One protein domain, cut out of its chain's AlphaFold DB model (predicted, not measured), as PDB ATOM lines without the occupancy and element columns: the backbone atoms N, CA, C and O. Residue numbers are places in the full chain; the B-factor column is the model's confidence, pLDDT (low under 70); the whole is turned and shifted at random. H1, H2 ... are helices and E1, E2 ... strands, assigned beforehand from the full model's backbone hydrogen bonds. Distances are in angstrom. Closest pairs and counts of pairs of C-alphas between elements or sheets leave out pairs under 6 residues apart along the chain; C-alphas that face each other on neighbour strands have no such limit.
ATOM      1  N   SER A   7      22.852 -13.268 -13.201       50.88
ATOM      2  CA  SER A   7      23.785 -13.069 -14.320       50.88
ATOM      3  C   SER A   7      24.412 -14.370 -14.837       50.88
ATOM      4  O   SER A   7      24.520 -14.533 -16.049       50.88
ATOM      5  N   GLY A   8      24.739 -15.335 -13.966       49.03
ATOM      6  CA  GLY A   8      25.350 -16.611 -14.377       49.03
ATOM      7  C   GLY A   8      24.397 -17.556 -15.121       49.03
ATOM      8  O   GLY A   8      24.749 -18.103 -16.162       49.03
ATOM      9  N   MET A   9      23.153 -17.693 -14.644       51.31
ATOM     10  CA  MET A   9      22.120 -18.494 -15.329       51.31
ATOM     11  C   MET A   9      21.653 -17.845 -16.638       51.31
ATOM     12  O   MET A   9      21.291 -18.541 -17.582       51.31
ATOM     13  N   SER A  10      21.695 -16.511 -16.714       58.62
ATOM     14  CA  SER A  10      21.366 -15.778 -17.939       58.62
ATOM     15  C   SER A  10      22.440 -15.916 -19.017       58.62
ATOM     16  O   SER A  10      22.090 -15.923 -20.193       58.62
ATOM     17  N   ALA A  11      23.720 -16.006 -18.640       63.47
ATOM     18  CA  ALA A  11      24.824 -16.156 -19.587       63.47
ATOM     19  C   ALA A  11      24.736 -17.501 -20.318       63.47
ATOM     20  O   ALA A  11      24.511 -17.510 -21.525       63.47
ATOM     21  N   GLY A  12      24.714 -18.614 -19.576       66.88
ATOM     22  CA  GLY A  12      24.646 -19.950 -20.181       66.88
ATOM     23  C   GLY A  12      23.384 -20.183 -21.018       66.88
ATOM     24  O   GLY A  12      23.422 -20.889 -22.025       66.88
ATOM     25  N   ARG A  13      22.258 -19.549 -20.656       70.62
ATOM     26  CA  ARG A  13      21.046 -19.572 -21.484       70.62
ATOM     27  C   ARG A  13      21.226 -18.795 -22.790       70.62
ATOM     28  O   ARG A  13      20.916 -19.340 -23.842       70.62
ATOM     29  N   ARG A  14      21.743 -17.562 -22.738       76.62
ATOM     30  CA  ARG A  14      21.964 -16.748 -23.946       76.62
ATOM     31  C   ARG A  14      22.978 -17.381 -24.889       76.62
ATOM     32  O   ARG A  14      22.825 -17.269 -26.096       76.62
ATOM     33  N   GLU A  15      24.001 -18.032 -24.349       77.00
ATOM     34  CA  GLU A  15      24.993 -18.750 -25.146       77.00
ATOM     35  C   GLU A  15      24.383 -19.961 -25.854       77.00
ATOM     36  O   GLU A  15      24.642 -20.159 -27.037       77.00
ATOM     37  N   ARG A  16      23.509 -20.722 -25.174       79.50
ATOM     38  CA  ARG A  16      22.718 -21.784 -25.821       79.50
ATOM     39  C   ARG A  16      21.820 -21.224 -26.913       79.50
ATOM     40  O   ARG A  16      21.842 -21.732 -28.024       79.50
ATOM     41  N   GLU A  17      21.070 -20.168 -26.607       81.69
ATOM     42  CA  GLU A  17      20.164 -19.516 -27.560       81.69
ATOM     43  C   GLU A  17      20.920 -18.975 -28.787       81.69
ATOM     44  O   GLU A  17      20.394 -19.008 -29.894       81.69
ATOM     45  N   ALA A  18      22.172 -18.539 -28.620       82.44
ATOM     46  CA  ALA A  18      23.034 -18.108 -29.722       82.44
ATOM     47  C   ALA A  18      23.532 -19.260 -30.610       82.44
ATOM     48  O   ALA A  18      23.992 -19.006 -31.723       82.44
ATOM     49  N   MET A  19      23.463 -20.508 -30.136       82.19
ATOM     50  CA  MET A  19      23.849 -21.686 -30.913       82.19
ATOM     51  C   MET A  19      22.706 -22.233 -31.765       82.19
ATOM     52  O   MET A  19      22.976 -23.020 -32.672       82.19
ATOM     53  N   TYR A  20      21.456 -21.844 -31.491       86.06
ATOM     54  CA  TYR A  20      20.294 -22.386 -32.188       86.06
ATOM     55  C   TYR A  20      20.380 -22.099 -33.690       86.06
ATOM     56  O   TYR A  20      20.607 -20.951 -34.089       86.06
ATOM     57  N   PRO A  21      20.240 -23.131 -34.536       84.56
ATOM     58  CA  PRO A  21      20.313 -22.952 -35.970       84.56
ATOM     59  C   PRO A  21      19.039 -22.267 -36.469       84.56
ATOM     60  O   PRO A  21      17.962 -22.429 -35.902       84.56
ATOM     61  N   ASP A  22      19.146 -21.549 -37.587       84.94
ATOM     62  CA  ASP A  22      17.977 -20.973 -38.271       84.94
ATOM     63  C   ASP A  22      17.030 -22.069 -38.797       84.94
ATOM     64  O   ASP A  22      15.826 -21.860 -38.915       84.94
ATOM     65  N   ASN A  23      17.577 -23.242 -39.138       85.38
ATOM     66  CA  ASN A  23      16.813 -24.384 -39.624       85.38
ATOM     67  C   ASN A  23      17.549 -25.702 -39.338       85.38
ATOM     68  O   ASN A  23      18.780 -25.749 -39.411       85.38
ATOM     69  N   GLY A  24      16.796 -26.771 -39.076       89.19
ATOM     70  CA  GLY A  24      17.348 -28.075 -38.705       89.19
ATOM     71  C   GLY A  24      17.888 -28.096 -37.277       89.19
ATOM     72  O   GLY A  24      17.347 -27.437 -36.387       89.19
ATOM     73  N   CYS A  25      18.966 -28.848 -37.056       91.75
ATOM     74  CA  CYS A  25      19.501 -29.105 -35.724       91.75
ATOM     75  C   CYS A  25      21.015 -28.868 -35.657       91.75
ATOM     76  O   CYS A  25      21.745 -29.048 -36.628       91.75
ATOM     77  N   VAL A  26      21.518 -28.495 -34.490       91.81
ATOM     78  CA  VAL A  26      22.941 -28.287 -34.216       91.81
ATOM     79  C   VAL A  26      23.382 -29.231 -33.114       91.81
ATOM     80  O   VAL A  26      22.710 -29.336 -32.100       91.81
ATOM     81  N   LEU A  27      24.521 -29.889 -33.278       91.69
ATOM     82  CA  LEU A  27      25.201 -30.594 -32.204       91.69
ATOM     83  C   LEU A  27      26.177 -29.644 -31.513       91.69
ATOM     84  O   LEU A  27      27.078 -29.090 -32.146       91.69
ATOM     85  N   VAL A  28      26.006 -29.498 -30.208       91.06
ATOM     86  CA  VAL A  28      26.826 -28.670 -29.332       91.06
ATOM     87  C   VAL A  28      27.534 -29.564 -28.326       91.06
ATOM     88  O   VAL A  28      26.902 -30.377 -27.650       91.06
ATOM     89  N   ARG A  29      28.851 -29.394 -28.208       90.81
ATOM     90  CA  ARG A  29      29.640 -29.941 -27.106       90.81
ATOM     91  C   ARG A  29      29.582 -28.972 -25.935       90.81
ATOM     92  O   ARG A  29      29.739 -27.767 -26.118       90.81
ATOM     93  N   ILE A  30      29.384 -29.512 -24.745       89.56
ATOM     94  CA  ILE A  30      29.418 -28.809 -23.469       89.56
ATOM     95  C   ILE A  30      30.684 -29.248 -22.741       89.56
ATOM     96  O   ILE A  30      30.773 -30.392 -22.324       89.56
ATOM     97  N   ASP A  31      31.649 -28.358 -22.563       89.31
ATOM     98  CA  ASP A  31      32.835 -28.598 -21.749       89.31
ATOM     99  C   ASP A  31      32.556 -28.194 -20.292       89.31
ATOM    100  O   ASP A  31      32.360 -27.018 -19.985       89.31
ATOM    101  N   TYR A  32      32.518 -29.168 -19.380       85.56
ATOM    102  CA  TYR A  32      32.208 -28.935 -17.965       85.56
ATOM    103  C   TYR A  32      33.388 -28.358 -17.167       85.56
ATOM    104  O   TYR A  32      33.203 -27.935 -16.024       85.56
ATOM    105  N   ASN A  33      34.598 -28.334 -17.738       88.00
ATOM    106  CA  ASN A  33      35.766 -27.701 -17.117       88.00
ATOM    107  C   ASN A  33      35.874 -26.211 -17.451       88.00
ATOM    108  O   ASN A  33      36.548 -25.466 -16.734       88.00
ATOM    109  N   SER A  34      35.244 -25.783 -18.540       83.75
ATOM    110  CA  SER A  34      35.299 -24.416 -19.027       83.75
ATOM    111  C   SER A  34      34.269 -23.533 -18.324       83.75
ATOM    112  O   SER A  34      33.192 -23.992 -17.930       83.75
ATOM    113  N   PRO A  35      34.578 -22.241 -18.127       79.31
ATOM    114  CA  PRO A  35      33.626 -21.314 -17.544       79.31
ATOM    115  C   PRO A  35      32.403 -21.114 -18.462       79.31
ATOM    116  O   PRO A  35      32.514 -21.233 -19.689       79.31
ATOM    117  N   PRO A  36      31.236 -20.748 -17.892       70.69
ATOM    118  CA  PRO A  36      30.106 -20.265 -18.686       70.69
ATOM    119  C   PRO A  36      30.572 -19.053 -19.506       70.69
ATOM    120  O   PRO A  36      31.169 -18.127 -18.954       70.69
ATOM    121  N   GLY A  37      30.375 -19.086 -20.818       69.94
ATOM    122  CA  GLY A  37      30.965 -18.171 -21.798       69.94
ATOM    123  C   GLY A  37      31.706 -18.915 -22.910       69.94
ATOM    124  O   GLY A  37      31.678 -18.505 -24.070       69.94
ATOM    125  N   GLU A  38      32.398 -19.992 -22.534       74.69
ATOM    126  CA  GLU A  38      33.330 -20.741 -23.394       74.69
ATOM    127  C   GLU A  38      33.053 -22.252 -23.375       74.69
ATOM    128  O   GLU A  38      33.651 -23.009 -24.133       74.69
ATOM    129  N   ALA A  39      32.128 -22.696 -22.519       84.88
ATOM    130  CA  ALA A  39      31.781 -24.101 -22.348       84.88
ATOM    131  C   ALA A  39      31.034 -24.708 -23.543       84.88
ATOM    132  O   ALA A  39      31.038 -25.923 -23.696       84.88
ATOM    133  N   LEU A  40      30.364 -23.907 -24.373       87.19
ATOM    134  CA  LEU A  40      29.578 -24.413 -25.499       87.19
ATOM    135  C   LEU A  40      30.351 -24.266 -26.807       87.19
ATOM    136  O   LEU A  40      30.761 -23.168 -27.172       87.19
ATOM    137  N   GLU A  41      30.482 -25.362 -27.546       88.50
ATOM    138  CA  GLU A  41      31.111 -25.382 -28.864       88.50
ATOM    139  C   GLU A  41      30.192 -26.059 -29.881       88.50
ATOM    140  O   GLU A  41      29.762 -27.195 -29.688       88.50
ATOM    141  N   GLN A  42      29.905 -25.376 -30.989       89.62
ATOM    142  CA  GLN A  42      29.187 -25.976 -32.111       89.62
ATOM    143  C   GLN A  42      30.099 -26.991 -32.814       89.62
ATOM    144  O   GLN A  42      31.114 -26.623 -33.400       89.62
ATOM    145  N   VAL A  43      29.710 -28.265 -32.779       89.62
ATOM    146  CA  VAL A  43      30.471 -29.377 -33.367       89.62
ATOM    147  C   VAL A  43      30.023 -29.652 -34.797       89.62
ATOM    148  O   VAL A  43      30.849 -29.843 -35.688       89.62
ATOM    149  N   ALA A  44      28.709 -29.694 -35.019       88.88
ATOM    150  CA  ALA A  44      28.125 -30.015 -36.314       88.88
ATOM    151  C   ALA A  44      26.716 -29.434 -36.453       88.88
ATOM    152  O   ALA A  44      26.047 -29.144 -35.465       88.88
ATOM    153  N   THR A  45      26.250 -29.305 -37.689       89.81
ATOM    154  CA  THR A  45      24.872 -28.930 -38.024       89.81
ATOM    155  C   THR A  45      24.276 -29.976 -38.949       89.81
ATOM    156  O   THR A  45      24.942 -30.441 -39.875       89.81
ATOM    157  N   TYR A  46      23.016 -30.305 -38.716       89.31
ATOM    158  CA  TYR A  46      22.248 -31.318 -39.416       89.31
ATOM    159  C   TYR A  46      20.965 -30.690 -39.951       89.31
ATOM    160  O   TYR A  46      20.394 -29.798 -39.332       89.31
ATOM    161  N   GLU A  47      20.487 -31.168 -41.097       88.75
ATOM    162  CA  GLU A  47      19.222 -30.682 -41.664       88.75
ATOM    163  C   GLU A  47      18.008 -31.137 -40.836       88.75
ATOM    164  O   GLU A  47      17.002 -30.434 -40.802       88.75
ATOM    165  N   SER A  48      18.124 -32.283 -40.154       85.81
ATOM    166  CA  SER A  48      17.087 -32.902 -39.319       85.81
ATOM    167  C   SER A  48      17.718 -33.832 -38.276       85.81
ATOM    168  O   SER A  48      18.802 -34.368 -38.513       85.81
ATOM    169  N   LEU A  49      16.987 -34.123 -37.193       84.44
ATOM    170  CA  LEU A  49      17.370 -35.103 -36.163       84.44
ATOM    171  C   LEU A  49      17.682 -36.498 -36.739       84.44
ATOM    172  O   LEU A  49      18.633 -37.138 -36.315       84.44
ATOM    173  N   ASP A  50      16.949 -36.936 -37.767       84.06
ATOM    174  CA  ASP A  50      17.155 -38.236 -38.437       84.06
ATOM    175  C   ASP A  50      18.535 -38.363 -39.119       84.06
ATOM    176  O   ASP A  50      19.072 -39.457 -39.279       84.06
ATOM    177  N   GLY A  51      19.154 -37.231 -39.482       81.56
ATOM    178  CA  GLY A  51      20.511 -37.198 -40.039       81.56
ATOM    179  C   GLY A  51      21.612 -37.397 -38.992       81.56
ATOM    180  O   GLY A  51      22.790 -37.518 -39.341       81.56
ATOM    181  N   ILE A  52      21.253 -37.422 -37.708       85.12
ATOM    182  CA  ILE A  52      22.181 -37.589 -36.596       85.12
ATOM    183  C   ILE A  52      22.373 -39.084 -36.358       85.12
ATOM    184  O   ILE A  52      21.703 -39.714 -35.553       85.12
ATOM    185  N   HIS A  53      23.310 -39.673 -37.094       77.38
ATOM    186  CA  HIS A  53      23.558 -41.115 -37.017       77.38
ATOM    187  C   HIS A  53      24.323 -41.552 -35.764       77.38
ATOM    188  O   HIS A  53      24.268 -42.720 -35.385       77.38
ATOM    189  N   SER A  54      25.111 -40.656 -35.170       76.12
ATOM    190  CA  SER A  54      25.903 -40.960 -33.985       76.12
ATOM    191  C   SER A  54      26.309 -39.666 -33.295       76.12
ATOM    192  O   SER A  54      26.994 -38.829 -33.887       76.12
ATOM    193  N   ILE A  55      25.879 -39.525 -32.046       82.88
ATOM    194  CA  ILE A  55      26.415 -38.532 -31.121       82.88
ATOM    195  C   ILE A  55      27.463 -39.246 -30.266       82.88
ATOM    196  O   ILE A  55      27.184 -40.354 -29.799       82.88
ATOM    197  N   PRO A  56      28.655 -38.663 -30.070       83.38
ATOM    198  CA  PRO A  56      29.609 -39.186 -29.100       83.38
ATOM    199  C   PRO A  56      28.978 -39.309 -27.704       83.38
ATOM    200  O   PRO A  56      28.117 -38.520 -27.323       83.38
ATOM    201  N   GLU A  57      29.393 -40.333 -26.962       83.94
ATOM    202  CA  GLU A  57      28.913 -40.570 -25.601       83.94
ATOM    203  C   GLU A  57      29.364 -39.437 -24.672       83.94
ATOM    204  O   GLU A  57      30.502 -38.965 -24.760       83.94
ATOM    205  N   ASP A  58      28.479 -39.020 -23.766       85.62
ATOM    206  CA  ASP A  58      28.829 -38.080 -22.708       85.62
ATOM    207  C   ASP A  58      29.916 -38.672 -21.800       85.62
ATOM    208  O   ASP A  58      29.909 -39.854 -21.447       85.62
ATOM    209  N   THR A  59      30.852 -37.827 -21.385       85.19
ATOM    210  CA  THR A  59      31.908 -38.171 -20.432       85.19
ATOM    211  C   THR A  59      31.799 -37.298 -19.184       85.19
ATOM    212  O   THR A  59      31.057 -36.317 -19.152       85.19
ATOM    213  N   ASP A  60      32.588 -37.600 -18.151       85.31
ATOM    214  CA  ASP A  60      32.652 -36.778 -16.933       85.31
ATOM    215  C   ASP A  60      33.113 -35.324 -17.176       85.31
ATOM    216  O   ASP A  60      32.948 -34.471 -16.304       85.31
ATOM    217  N   TRP A  61      33.712 -35.030 -18.336       85.81
ATOM    218  CA  TRP A  61      34.355 -33.744 -18.634       85.81
ATOM    219  C   TRP A  61      33.663 -32.962 -19.742       85.81
ATOM    220  O   TRP A  61      33.732 -31.735 -19.766       85.81
ATOM    221  N   GLU A  62      32.990 -33.670 -20.642       90.31
ATOM    222  CA  GLU A  62      32.314 -33.104 -21.800       90.31
ATOM    223  C   GLU A  62      31.004 -33.841 -22.061       90.31
ATOM    224  O   GLU A  62      30.951 -35.068 -21.993       90.31
ATOM    225  N   GLY A  63      29.957 -33.082 -22.363       89.56
ATOM    226  CA  GLY A  63      28.665 -33.603 -22.781       89.56
ATOM    227  C   GLY A  63      28.291 -33.153 -24.182       89.56
ATOM    228  O   GLY A  63      28.864 -32.205 -24.721       89.56
ATOM    229  N   TYR A  64      27.307 -33.814 -24.770       89.88
ATOM    230  CA  TYR A  64      26.845 -33.541 -26.120       89.88
ATOM    231  C   TYR A  64      25.332 -33.384 -26.141       89.88
ATOM    232  O   TYR A  64      24.575 -34.217 -25.647       89.88
ATOM    233  N   VAL A  65      24.880 -32.285 -26.730       89.38
ATOM    234  CA  VAL A  65      23.461 -31.961 -26.823       89.38
ATOM    235  C   VAL A  65      23.155 -31.430 -28.204       89.38
ATOM    236  O   VAL A  65      23.910 -30.642 -28.772       89.38
ATOM    237  N   VAL A  66      22.030 -31.856 -28.747       91.25
ATOM    238  CA  VAL A  66      21.525 -31.343 -30.007       91.25
ATOM    239  C   VAL A  66      20.449 -30.312 -29.725       91.25
ATOM    240  O   VAL A  66      19.534 -30.590 -28.958       91.25
ATOM    241  N   TYR A  67      20.534 -29.141 -30.348       91.31
ATOM    242  CA  TYR A  67      19.458 -28.156 -30.337       91.31
ATOM    243  C   TYR A  67      18.775 -28.078 -31.693       91.31
ATOM    244  O   TYR A  67      19.448 -27.958 -32.714       91.31
ATOM    245  N   ASP A  68      17.450 -28.109 -31.714       90.62
ATOM    246  CA  ASP A  68      16.687 -27.725 -32.901       90.62
ATOM    247  C   ASP A  68      16.518 -26.197 -32.975       90.62
ATOM    248  O   ASP A  68      16.696 -25.490 -31.980       90.62
ATOM    249  N   SER A  69      16.138 -25.691 -34.145       88.69
ATOM    250  CA  SER A  69      15.699 -24.309 -34.375       88.69
ATOM    251  C   SER A  69      14.657 -23.779 -33.375       88.69
ATOM    252  O   SER A  69      14.663 -22.594 -33.042       88.69
ATOM    253  N   ASP A  70      13.794 -24.647 -32.840       86.62
ATOM    254  CA  ASP A  70      12.791 -24.288 -31.823       86.62
ATOM    255  C   ASP A  70      13.375 -24.222 -30.388       86.62
ATOM    256  O   ASP A  70      12.693 -23.858 -29.432       86.62
ATOM    257  N   GLY A  71      14.662 -24.550 -30.218       84.62
ATOM    258  CA  GLY A  71      15.358 -24.573 -28.927       84.62
ATOM    259  C   GLY A  71      15.150 -25.860 -28.123       84.62
ATOM    260  O   GLY A  71      15.549 -25.936 -26.957       84.62
ATOM    261  N   ASN A  72      14.547 -26.883 -28.735       88.94
ATOM    262  CA  ASN A  72      14.412 -28.212 -28.143       88.94
ATOM    263  C   ASN A  72      15.780 -28.886 -28.040       88.94
ATOM    264  O   ASN A  72      16.567 -28.822 -28.980       88.94
ATOM    265  N   ALA A  73      16.051 -29.512 -26.895       88.12
ATOM    266  CA  ALA A  73      17.314 -30.172 -26.599       88.12
ATOM    267  C   ALA A  73      17.148 -31.693 -26.669       88.12
ATOM    268  O   ALA A  73      16.292 -32.233 -25.971       88.12
ATOM    269  N   TYR A  74      17.994 -32.357 -27.450       87.94
ATOM    270  CA  TYR A  74      18.002 -33.803 -27.646       87.94
ATOM    271  C   TYR A  74      19.351 -34.358 -27.191       87.94
ATOM    272  O   TYR A  74      20.409 -33.838 -27.557       87.94
ATOM    273  N   SER A  75      19.314 -35.400 -26.374       83.94
ATOM    274  CA  SER A  75      20.500 -36.138 -25.928       83.94
ATOM    275  C   SER A  75      20.629 -37.435 -26.721       83.94
ATOM    276  O   SER A  75      19.708 -37.814 -27.440       83.94
TER     277      SER A  75
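What this domain is: This is residues 7 to 75 of the 79 residues of an uncharacterized protein of Halanaeroarchaeum sulfurireducens (UniProt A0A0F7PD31). A strongly twisted antiparallel sheet, E2 E1 E3, has one helix, H1, over one face; a long loop joins E2 to E3. The printed part has 69 residues, in the order H1 E1 E2 E3, mixed in class, with under half in named elements. It is compact, with a radius of gyration of the C-alphas of 11.7 A and spans of 34 by 25 by 14 A.

Where its parts are: E1 is residues 25 to 31, E2 40 to 46 and E3 62 to 68, ending at C-alpha 68 (16.687, -27.725, -32.901). H1, residues 7 to 19, begins at C-alpha 7 (23.785, -13.069, -14.320) and measures 18.7 A from first to last C-alpha.

How they stand to each other: E1 and E2 form a hairpin at 155 degrees, with N 27 and O 44 within hydrogen-bond range at 2.8 A. E3 is antiparallel to E1 at 157 degrees, with N 28 and O 65 at 2.8 A. H1 is on the sheet, over E1, at a height of 11.0 A; its closest C-alphas to E1 are Met 19 and Val 26, 7.4 A. Every O i to N i+4 pair in H1 is within range.

The domain as a whole: The printed part has no cut. The E2 to E3 link, residues 47 to 61, is long. Residues 7 to 12 and 37 have pLDDT under 70.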